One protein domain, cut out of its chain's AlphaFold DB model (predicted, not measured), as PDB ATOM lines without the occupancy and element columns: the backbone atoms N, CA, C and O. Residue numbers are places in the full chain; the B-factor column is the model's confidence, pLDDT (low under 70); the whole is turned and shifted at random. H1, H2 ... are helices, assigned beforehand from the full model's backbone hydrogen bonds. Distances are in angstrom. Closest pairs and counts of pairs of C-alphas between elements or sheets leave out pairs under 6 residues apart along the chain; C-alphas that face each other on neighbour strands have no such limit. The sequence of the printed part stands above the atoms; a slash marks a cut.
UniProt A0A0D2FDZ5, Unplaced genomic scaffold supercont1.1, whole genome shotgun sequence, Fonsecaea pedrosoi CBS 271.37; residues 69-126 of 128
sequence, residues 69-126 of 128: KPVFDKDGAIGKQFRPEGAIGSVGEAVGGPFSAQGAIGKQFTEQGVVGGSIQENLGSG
ATOM      1  N   LYS A  69      34.872 -17.845  41.590       77.23
ATOM      2  CA  LYS A  69      34.044 -17.431  40.475       77.23
ATOM      3  C   LYS A  69      34.831 -16.370  39.710       77.23
ATOM      4  O   LYS A  69      35.380 -15.456  40.337       77.23
ATOM      5  N   PRO A  70      34.968 -16.508  38.387       83.34
ATOM      6  CA  PRO A  70      35.633 -15.509  37.572       83.34
ATOM      7  C   PRO A  70      35.064 -14.125  37.847       83.34
ATOM      8  O   PRO A  70      33.885 -13.975  38.149       83.34
ATOM      9  N   VAL A  71      35.897 -13.096  37.730       83.78
ATOM     10  CA  VAL A  71      35.506 -11.723  38.086       83.78
ATOM     11  C   VAL A  71      34.251 -11.276  37.316       83.78
ATOM     12  O   VAL A  71      33.417 -10.551  37.859       83.78
ATOM     13  N   PHE A  72      34.096 -11.757  36.079       86.93
ATOM     14  CA  PHE A  72      32.958 -11.489  35.198       86.93
ATOM     15  C   PHE A  72      31.818 -12.511  35.295       86.93
ATOM     16  O   PHE A  72      30.825 -12.349  34.593       86.93
ATOM     17  N   ASP A  73      31.933 -13.539  36.139       87.82
ATOM     18  CA  ASP A  73      30.790 -14.396  36.456       87.82
ATOM     19  C   ASP A  73      29.684 -13.541  37.069       87.82
ATOM     20  O   ASP A  73      29.971 -12.602  37.815       87.82
ATOM     21  N   LYS A  74      28.422 -13.885  36.816       84.24
ATOM     22  CA  LYS A  74      27.257 -13.216  37.419       84.24
ATOM     23  C   LYS A  74      27.333 -13.075  38.947       84.24
ATOM     24  O   LYS A  74      26.764 -12.136  39.499       84.24
ATOM     25  N   ASP A  75      28.026 -13.983  39.638       83.49
ATOM     26  CA  ASP A  75      28.249 -13.912  41.084       83.49
ATOM     27  C   ASP A  75      29.703 -13.512  41.448       83.49
ATOM     28  O   ASP A  75      30.079 -13.528  42.621       83.49
ATOM     29  N   GLY A  76      30.515 -13.141  40.457       84.21
ATOM     30  CA  GLY A  76      31.850 -12.563  40.602       84.21
ATOM     31  C   GLY A  76      31.828 -11.066  40.927       84.21
ATOM     32  O   GLY A  76      30.785 -10.410  40.887       84.21
ATOM     33  N   ALA A  77      32.998 -10.507  41.255       81.77
ATOM     34  CA  ALA A  77      33.108  -9.137  41.764       81.77
ATOM     35  C   ALA A  77      32.620  -8.053  40.781       81.77
ATOM     36  O   ALA A  77      32.061  -7.053  41.222       81.77
ATOM     37  N   ILE A  78      32.794  -8.248  39.467       85.02
ATOM     38  CA  ILE A  78      32.259  -7.337  38.443       85.02
ATOM     39  C   ILE A  78      30.845  -7.761  38.040       85.02
ATOM     40  O   ILE A  78      29.956  -6.914  38.010       85.02
ATOM     41  N   GLY A  79      30.600  -9.048  37.764       87.19
ATOM     42  CA  GLY A  79      29.293  -9.485  37.255       87.19
ATOM     43  C   GLY A  79      28.129  -9.197  38.213       87.19
ATOM     44  O   GLY A  79      27.073  -8.759  37.757       87.19
ATOM     45  N   LYS A  80      28.340  -9.277  39.538       87.37
ATOM     46  CA  LYS A  80      27.332  -8.874  40.542       87.37
ATOM     47  C   LYS A  80      26.889  -7.415  40.402       87.37
ATOM     48  O   LYS A  80      25.737  -7.112  40.690       87.37
ATOM     49  N   GLN A  81      27.761  -6.507  39.954       85.72
ATOM     50  CA  GLN A  81      27.399  -5.093  39.795       85.72
ATOM     51  C   GLN A  81      26.458  -4.840  38.612       85.72
ATOM     52  O   GLN A  81      25.742  -3.837  38.618       85.72
ATOM     53  N   PHE A  82      26.438  -5.743  37.629       88.67
ATOM     54  CA  PHE A  82      25.549  -5.688  36.465       88.67
ATOM     55  C   PHE A  82      24.207  -6.392  36.690       88.67
ATOM     56  O   PHE A  82      23.300  -6.233  35.875       88.67
ATOM     57  N   ARG A  83      24.047  -7.136  37.794       87.40
ATOM     58  CA  ARG A  83      22.737  -7.667  38.201       87.40
ATOM     59  C   ARG A  83      21.767  -6.517  38.506       87.40
ATOM     60  O   ARG A  83      22.237  -5.441  38.874       87.40
ATOM     61  N   PRO A  84      20.440  -6.726  38.414       85.48
ATOM     62  CA  PRO A  84      19.449  -5.671  38.653       85.48
ATOM     63  C   PRO A  84      19.601  -4.967  40.008       85.48
ATOM     64  O   PRO A  84      19.362  -3.769  40.118       85.48
ATOM     65  N   GLU A  85      20.054  -5.687  41.034       83.03
ATOM     66  CA  GLU A  85      20.293  -5.144  42.377       83.03
ATOM     67  C   GLU A  85      21.695  -4.524  42.536       83.03
ATOM     68  O   GLU A  85      21.985  -3.869  43.536       83.03
ATOM     69  N   GLY A  86      22.584  -4.752  41.571       86.18
ATOM     70  CA  GLY A  86      23.945  -4.237  41.555       86.18
ATOM     71  C   GLY A  86      24.007  -2.743  41.240       86.18
ATOM     72  O   GLY A  86      23.074  -2.153  40.694       86.18
ATOM     73  N   ALA A  87      25.138  -2.110  41.557       84.16
ATOM     74  CA  ALA A  87      25.309  -0.662  41.421       84.16
ATOM     75  C   ALA A  87      25.101  -0.130  39.988       84.16
ATOM     76  O   ALA A  87      24.678   1.008  39.827       84.16
ATOM     77  N   ILE A  88      25.394  -0.932  38.957       86.69
ATOM     78  CA  ILE A  88      25.213  -0.551  37.549       86.69
ATOM     79  C   ILE A  88      23.837  -1.002  37.049       86.69
ATOM     80  O   ILE A  88      23.121  -0.209  36.439       86.69
ATOM     81  N   GLY A  89      23.442  -2.250  37.325       88.57
ATOM     82  CA  GLY A  89      22.149  -2.775  36.871       88.57
ATOM     83  C   GLY A  89      20.962  -1.997  37.441       88.57
ATOM     84  O   GLY A  89      20.036  -1.671  36.701       88.57
ATOM     85  N   SER A  90      21.042  -1.575  38.706       90.77
ATOM     86  CA  SER A  90      20.006  -0.752  39.346       90.77
ATOM     87  C   SER A  90      19.826   0.617  38.689       90.77
ATOM     88  O   SER A  90      18.715   1.142  38.677       90.77
ATOM     89  N   VAL A  91      20.874   1.187  38.080       91.56
ATOM     90  CA  VAL A  91      20.757   2.422  37.288       91.56
ATOM     91  C   VAL A  91      19.960   2.158  36.013       91.56
ATOM     92  O   VAL A  91      19.087   2.954  35.676       91.56
ATOM     93  N   GLY A  92      20.213   1.039  35.328       89.96
ATOM     94  CA  GLY A  92      19.436   0.632  34.151       89.96
ATOM     95  C   GLY A  92      17.953   0.433  34.472       89.96
ATOM     96  O   GLY A  92      17.093   0.938  33.751       89.96
ATOM     97  N   GLU A  93      17.657  -0.215  35.600       92.47
ATOM     98  CA  GLU A  93      16.287  -0.379  36.103       92.47
ATOM     99  C   GLU A  93      15.634   0.955  36.487       92.47
ATOM    100  O   GLU A  93      14.483   1.200  36.129       92.47
ATOM    101  N   ALA A  94      16.366   1.844  37.163       93.00
ATOM    102  CA  ALA A  94      15.856   3.151  37.571       93.00
ATOM    103  C   ALA A  94      15.583   4.079  36.378       93.00
ATOM    104  O   ALA A  94      14.598   4.818  36.389       93.00
ATOM    105  N   VAL A  95      16.436   4.044  35.348       92.90
ATOM    106  CA  VAL A  95      16.188   4.744  34.076       92.90
ATOM    107  C   VAL A  95      14.978   4.132  33.368       92.90
ATOM    108  O   VAL A  95      14.155   4.854  32.803       92.90
ATOM    109  N   GLY A  96      14.852   2.806  33.413       92.91
ATOM    110  CA  GLY A  96      13.726   2.088  32.846       92.91
ATOM    111  C   GLY A  96      13.696   2.113  31.314       92.91
ATOM    112  O   GLY A  96      14.702   2.313  30.622       92.91
ATOM    113  N   GLY A  97      12.503   1.882  30.763       95.73
ATOM    114  CA  GLY A  97      12.256   1.923  29.324       95.73
ATOM    115  C   GLY A  97      13.151   0.939  28.556       95.73
ATOM    116  O   GLY A  97      13.174  -0.243  28.888       95.73
ATOM    117  N   PRO A  98      13.888   1.371  27.517       96.25
ATOM    118  CA  PRO A  98      14.740   0.466  26.750       96.25
ATOM    119  C   PRO A  98      15.927  -0.086  27.555       96.25
ATOM    120  O   PRO A  98      16.475  -1.108  27.142       96.25
ATOM    121  N   PHE A  99      16.319   0.556  28.662       94.81
ATOM    122  CA  PHE A  99      17.489   0.184  29.461       94.81
ATOM    123  C   PHE A  99      17.188  -0.760  30.634       94.81
ATOM    124  O   PHE A  99      18.138  -1.348  31.148       94.81
ATOM    125  N   SER A 100      15.922  -0.969  31.019       95.15
ATOM    126  CA  SER A 100      15.593  -2.009  32.008       95.15
ATOM    127  C   SER A 100      15.868  -3.408  31.454       95.15
ATOM    128  O   SER A 100      15.932  -3.605  30.236       95.15
ATOM    129  N   ALA A 101      15.968  -4.414  32.321       93.03
ATOM    130  CA  ALA A 101      16.203  -5.809  31.951       93.03
ATOM    131  C   ALA A 101      15.135  -6.386  31.000       93.03
ATOM    132  O   ALA A 101      15.390  -7.362  30.300       93.03
ATOM    133  N   GLN A 102      13.946  -5.783  30.941       93.80
ATOM    134  CA  GLN A 102      12.864  -6.125  30.011       93.80
ATOM    135  C   GLN A 102      12.845  -5.220  28.766       93.80
ATOM    136  O   GLN A 102      12.155  -5.514  27.786       93.80
ATOM    137  N   GLY A 103      13.600  -4.124  28.792       94.90
ATOM    138  CA  GLY A 103      13.749  -3.170  27.707       94.90
ATOM    139  C   GLY A 103      14.496  -3.735  26.502       94.90
ATOM    140  O   GLY A 103      15.186  -4.752  26.569       94.90
ATOM    141  N   ALA A 104      14.366  -3.061  25.355       95.91
ATOM    142  CA  ALA A 104      14.965  -3.509  24.098       95.91
ATOM    143  C   ALA A 104      16.499  -3.660  24.160       95.91
ATOM    144  O   ALA A 104      17.030  -4.567  23.517       95.91
ATOM    145  N   ILE A 105      17.177  -2.799  24.930       94.72
ATOM    146  CA  ILE A 105      18.628  -2.816  25.147       94.72
ATOM    147  C   ILE A 105      18.960  -3.670  26.371       94.72
ATOM    148  O   ILE A 105      19.759  -4.596  26.249       94.72
ATOM    149  N   GLY A 106      18.337  -3.411  27.525       94.09
ATOM    150  CA  GLY A 106      18.716  -4.079  28.775       94.09
ATOM    151  C   GLY A 106      18.540  -5.601  28.732       94.09
ATOM    152  O   GLY A 106      19.415  -6.316  29.215       94.09
ATOM    153  N   LYS A 107      17.539  -6.126  28.007       95.49
ATOM    154  CA  LYS A 107      17.382  -7.580  27.794       95.49
ATOM    155  C   LYS A 107      18.557  -8.252  27.077       95.49
ATOM    156  O   LYS A 107      18.686  -9.466  27.146       95.49
ATOM    157  N   GLN A 108      19.386  -7.501  26.347       95.78
ATOM    158  CA  GLN A 108      20.590  -8.043  25.702       95.78
ATOM    159  C   GLN A 108      21.755  -8.196  26.683       95.78
ATOM    160  O   GLN A 108      22.660  -8.989  26.428       95.78
ATOM    161  N   PHE A 109      21.729  -7.458  27.793       92.99
ATOM    162  CA  PHE A 109      22.751  -7.470  28.841       92.99
ATOM    163  C   PHE A 109      22.406  -8.403  30.010       92.99
ATOM    164  O   PHE A 109      23.236  -8.582  30.897       92.99
ATOM    165  N   THR A 110      21.227  -9.033  30.009       91.35
ATOM    166  CA  THR A 110      20.911 -10.121  30.944       91.35
ATOM    167  C   THR A 110      21.659 -11.401  30.568       91.35
ATOM    168  O   THR A 110      22.186 -11.534  29.462       91.35
ATOM    169  N   GLU A 111      21.671 -12.387  31.466       86.62
ATOM    170  CA  GLU A 111      22.305 -13.698  31.238       86.62
ATOM    171  C   GLU A 111      21.715 -14.458  30.041       86.62
ATOM    172  O   GLU A 111      22.387 -15.287  29.437       86.62
ATOM    173  N   GLN A 112      20.458 -14.172  29.691       89.51
ATOM    174  CA  GLN A 112      19.764 -14.744  28.536       89.51
ATOM    175  C   GLN A 112      19.941 -13.898  27.265       89.51
ATOM    176  O   GLN A 112      19.578 -14.340  26.173       89.51
ATOM    177  N   GLY A 113      20.451 -12.675  27.401       93.42
ATOM    178  CA  GLY A 113      20.713 -11.759  26.302       93.42
ATOM    179  C   GLY A 113      22.002 -12.094  25.558       93.42
ATOM    180  O   GLY A 113      22.903 -12.731  26.100       93.42
ATOM    181  N   VAL A 114      22.126 -11.638  24.307       95.51
ATOM    182  CA  VAL A 114      23.285 -12.002  23.470       95.51
ATOM    183  C   VAL A 114      24.606 -11.471  24.030       95.51
ATOM    184  O   VAL A 114      25.628 -12.136  23.896       95.51
ATOM    185  N   VAL A 115      24.604 -10.300  24.677       93.10
ATOM    186  CA  VAL A 115      25.814  -9.687  25.242       93.10
ATOM    187  C   VAL A 115      26.125 -10.292  26.607       93.10
ATOM    188  O   VAL A 115      27.233 -10.786  26.809       93.10
ATOM    189  N   GLY A 116      25.153 -10.293  27.525       91.31
ATOM    190  CA  GLY A 116      25.347 -10.831  28.876       91.31
ATOM    191  C   GLY A 116      25.651 -12.329  28.866       91.31
ATOM    192  O   GLY A 116      26.607 -12.763  29.509       91.31
ATOM    193  N   GLY A 117      24.932 -13.103  28.049       91.65
ATOM    194  CA  GLY A 117      25.202 -14.523  27.823       91.65
ATOM    195  C   GLY A 117      26.597 -14.778  27.250       91.65
ATOM    196  O   GLY A 117      27.320 -15.622  27.773       91.65
ATOM    197  N   SER A 118      27.031 -13.996  26.252       92.94
ATOM    198  CA  SER A 118      28.386 -14.126  25.686       92.94
ATOM    199  C   SER A 118      29.478 -13.803  26.708       92.94
ATOM    200  O   SER A 118      30.488 -14.501  26.767       92.94
ATOM    201  N   ILE A 119      29.297 -12.765  27.532       89.61
ATOM    202  CA  ILE A 119      30.240 -12.435  28.612       89.61
ATOM    203  C   ILE A 119      30.298 -13.580  29.624       89.61
ATOM    204  O   ILE A 119      31.389 -14.014  29.992       89.61
ATOM    205  N   GLN A 120      29.147 -14.107  30.036       87.78
ATOM    206  CA  GLN A 120      29.081 -15.215  30.982       87.78
ATOM    207  C   GLN A 120      29.739 -16.480  30.416       87.78
ATOM    208  O   GLN A 120      30.478 -17.158  31.122       87.78
ATOM    209  N   GLU A 121      29.539 -16.784  29.138       88.53
ATOM    210  CA  GLU A 121      30.160 -17.935  28.486       88.53
ATOM    211  C   GLU A 121      31.685 -17.783  28.383       88.53
ATOM    212  O   GLU A 121      32.418 -18.675  28.812       88.53
ATOM    213  N   ASN A 122      32.166 -16.643  27.876       88.64
ATOM    214  CA  ASN A 122      33.578 -16.447  27.528       88.64
ATOM    215  C   ASN A 122      34.451 -15.986  28.705       88.64
ATOM    216  O   ASN A 122      35.650 -16.261  28.736       88.64
ATOM    217  N   LEU A 123      33.877 -15.240  29.650       86.29
ATOM    218  CA  LEU A 123      34.599 -14.622  30.767       86.29
ATOM    219  C   LEU A 123      34.083 -15.091  32.132       86.29
ATOM    220  O   LEU A 123      34.872 -15.172  33.072       86.29
ATOM    221  N   GLY A 124      32.786 -15.393  32.247       84.47
ATOM    222  CA  GLY A 124      32.145 -15.777  33.506       84.47
ATOM    223  C   GLY A 124      32.271 -17.256  33.873       84.47
ATOM    224  O   GLY A 124      32.370 -17.593  35.044       84.47
ATOM    225  N   SER A 125      32.352 -18.152  32.889       75.19
ATOM    226  CA  SER A 125      32.431 -19.600  33.124       75.19
ATOM    227  C   SER A 125      33.807 -20.066  33.608       75.19
ATOM    228  O   SER A 125      33.948 -21.189  34.091       75.19
ATOM    229  N   GLY A 126      34.836 -19.228  33.451       65.31
ATOM    230  CA  GLY A 126      36.207 -19.531  33.869       65.31
ATOM    231  C   GLY A 126      36.871 -20.611  33.023       65.31
ATOM    232  O   GLY A 126      38.023 -20.954  33.280       65.31
TER     233      GLY A 126
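AT A GLANCE: This is residues 69 to 126 of the 128 residues of an uncharacterized protein of Fonsecaea pedrosoi CBS 271.37 (UniProt A0A0D2FDZ5). The domain is a flat, narrow U made of two short rows of helix: H1 and H2 follow each other along one arm, residues 96 to 105 make the turn at the far end, and H3 and H4 come back along the other arm. The two arms lie close across the gap with few contacts between their helices, and the first and last printed residues come near each other at the open end. The printed part has 58 residues, with four named helices in the order H1, H2, H3, H4 and no named strand; the class is all helix, though under half of the residues, 26 of 58, are in named elements. The whole is compact, with a radius of gyration of the C-alphas of 10.7 A, and its C-alphas span 32 by 21 by 9 A.

HOW THE PARTS SIT: H1, residues 79 to 82, and H2, residues 89 to 95, only just touch, with 3 pairs of C-alphas within 8 A, and touch only at the corner by their link; their closest C-alphas, those of Phe 82 and Gly 89, are 4.5 A apart. H3, residues 106 to 109, is close to H2 but not clearly touching it; the closest C-alphas, those of Gly 92 and Gly 106, are 7.2 A apart. H3 and H4, residues 114 to 124, touch only at the corner by their link, with the closest C-alphas, those of Phe 109 and Gly 116, 4.2 A apart. H4 is close to H1 but not clearly touching it; the closest C-alphas, those of Gly 79 and Gly 124, are 7.9 A apart. H1 and H3 are only just apart, at 8.3 A between their closest C-alphas, and H2 and H4 are apart. In H2 and H4 every O i to N i+4 pair is within hydrogen-bond range; H1 and H3, with 4 residues each, are too short for such a pair, and each has 1 O i to N i+3 pair within range.

IN THESE COORDINATES: H1 begins at Gly 79, whose C-alpha is at (29.293, -9.485, 37.255), and measures 5.4 A from first to last C-alpha. H2 measures 10.0 A and ends at Val 95, with its C-alpha at (16.188, 4.744, 34.076). H3 measures 5.3 A. H4, the longest helix with 11 residues, measures 13.9 A and ends at Gly 124, with its C-alpha at (32.145, -15.777, 33.506).

THE WHOLE: The two C-alphas farthest apart, those of Gly 97 and Gly 126, are 32.5 A apart, while those of Lys 69 and Gly 126, the first and last printed, are 7.3 A apart. The printed part has no cut. The link from H3 to H4 is tight, and those from H1 to H2 and from H2 to H3 are short. The mean pLDDT of the printed part is 88.9, and residue 126 is under 70.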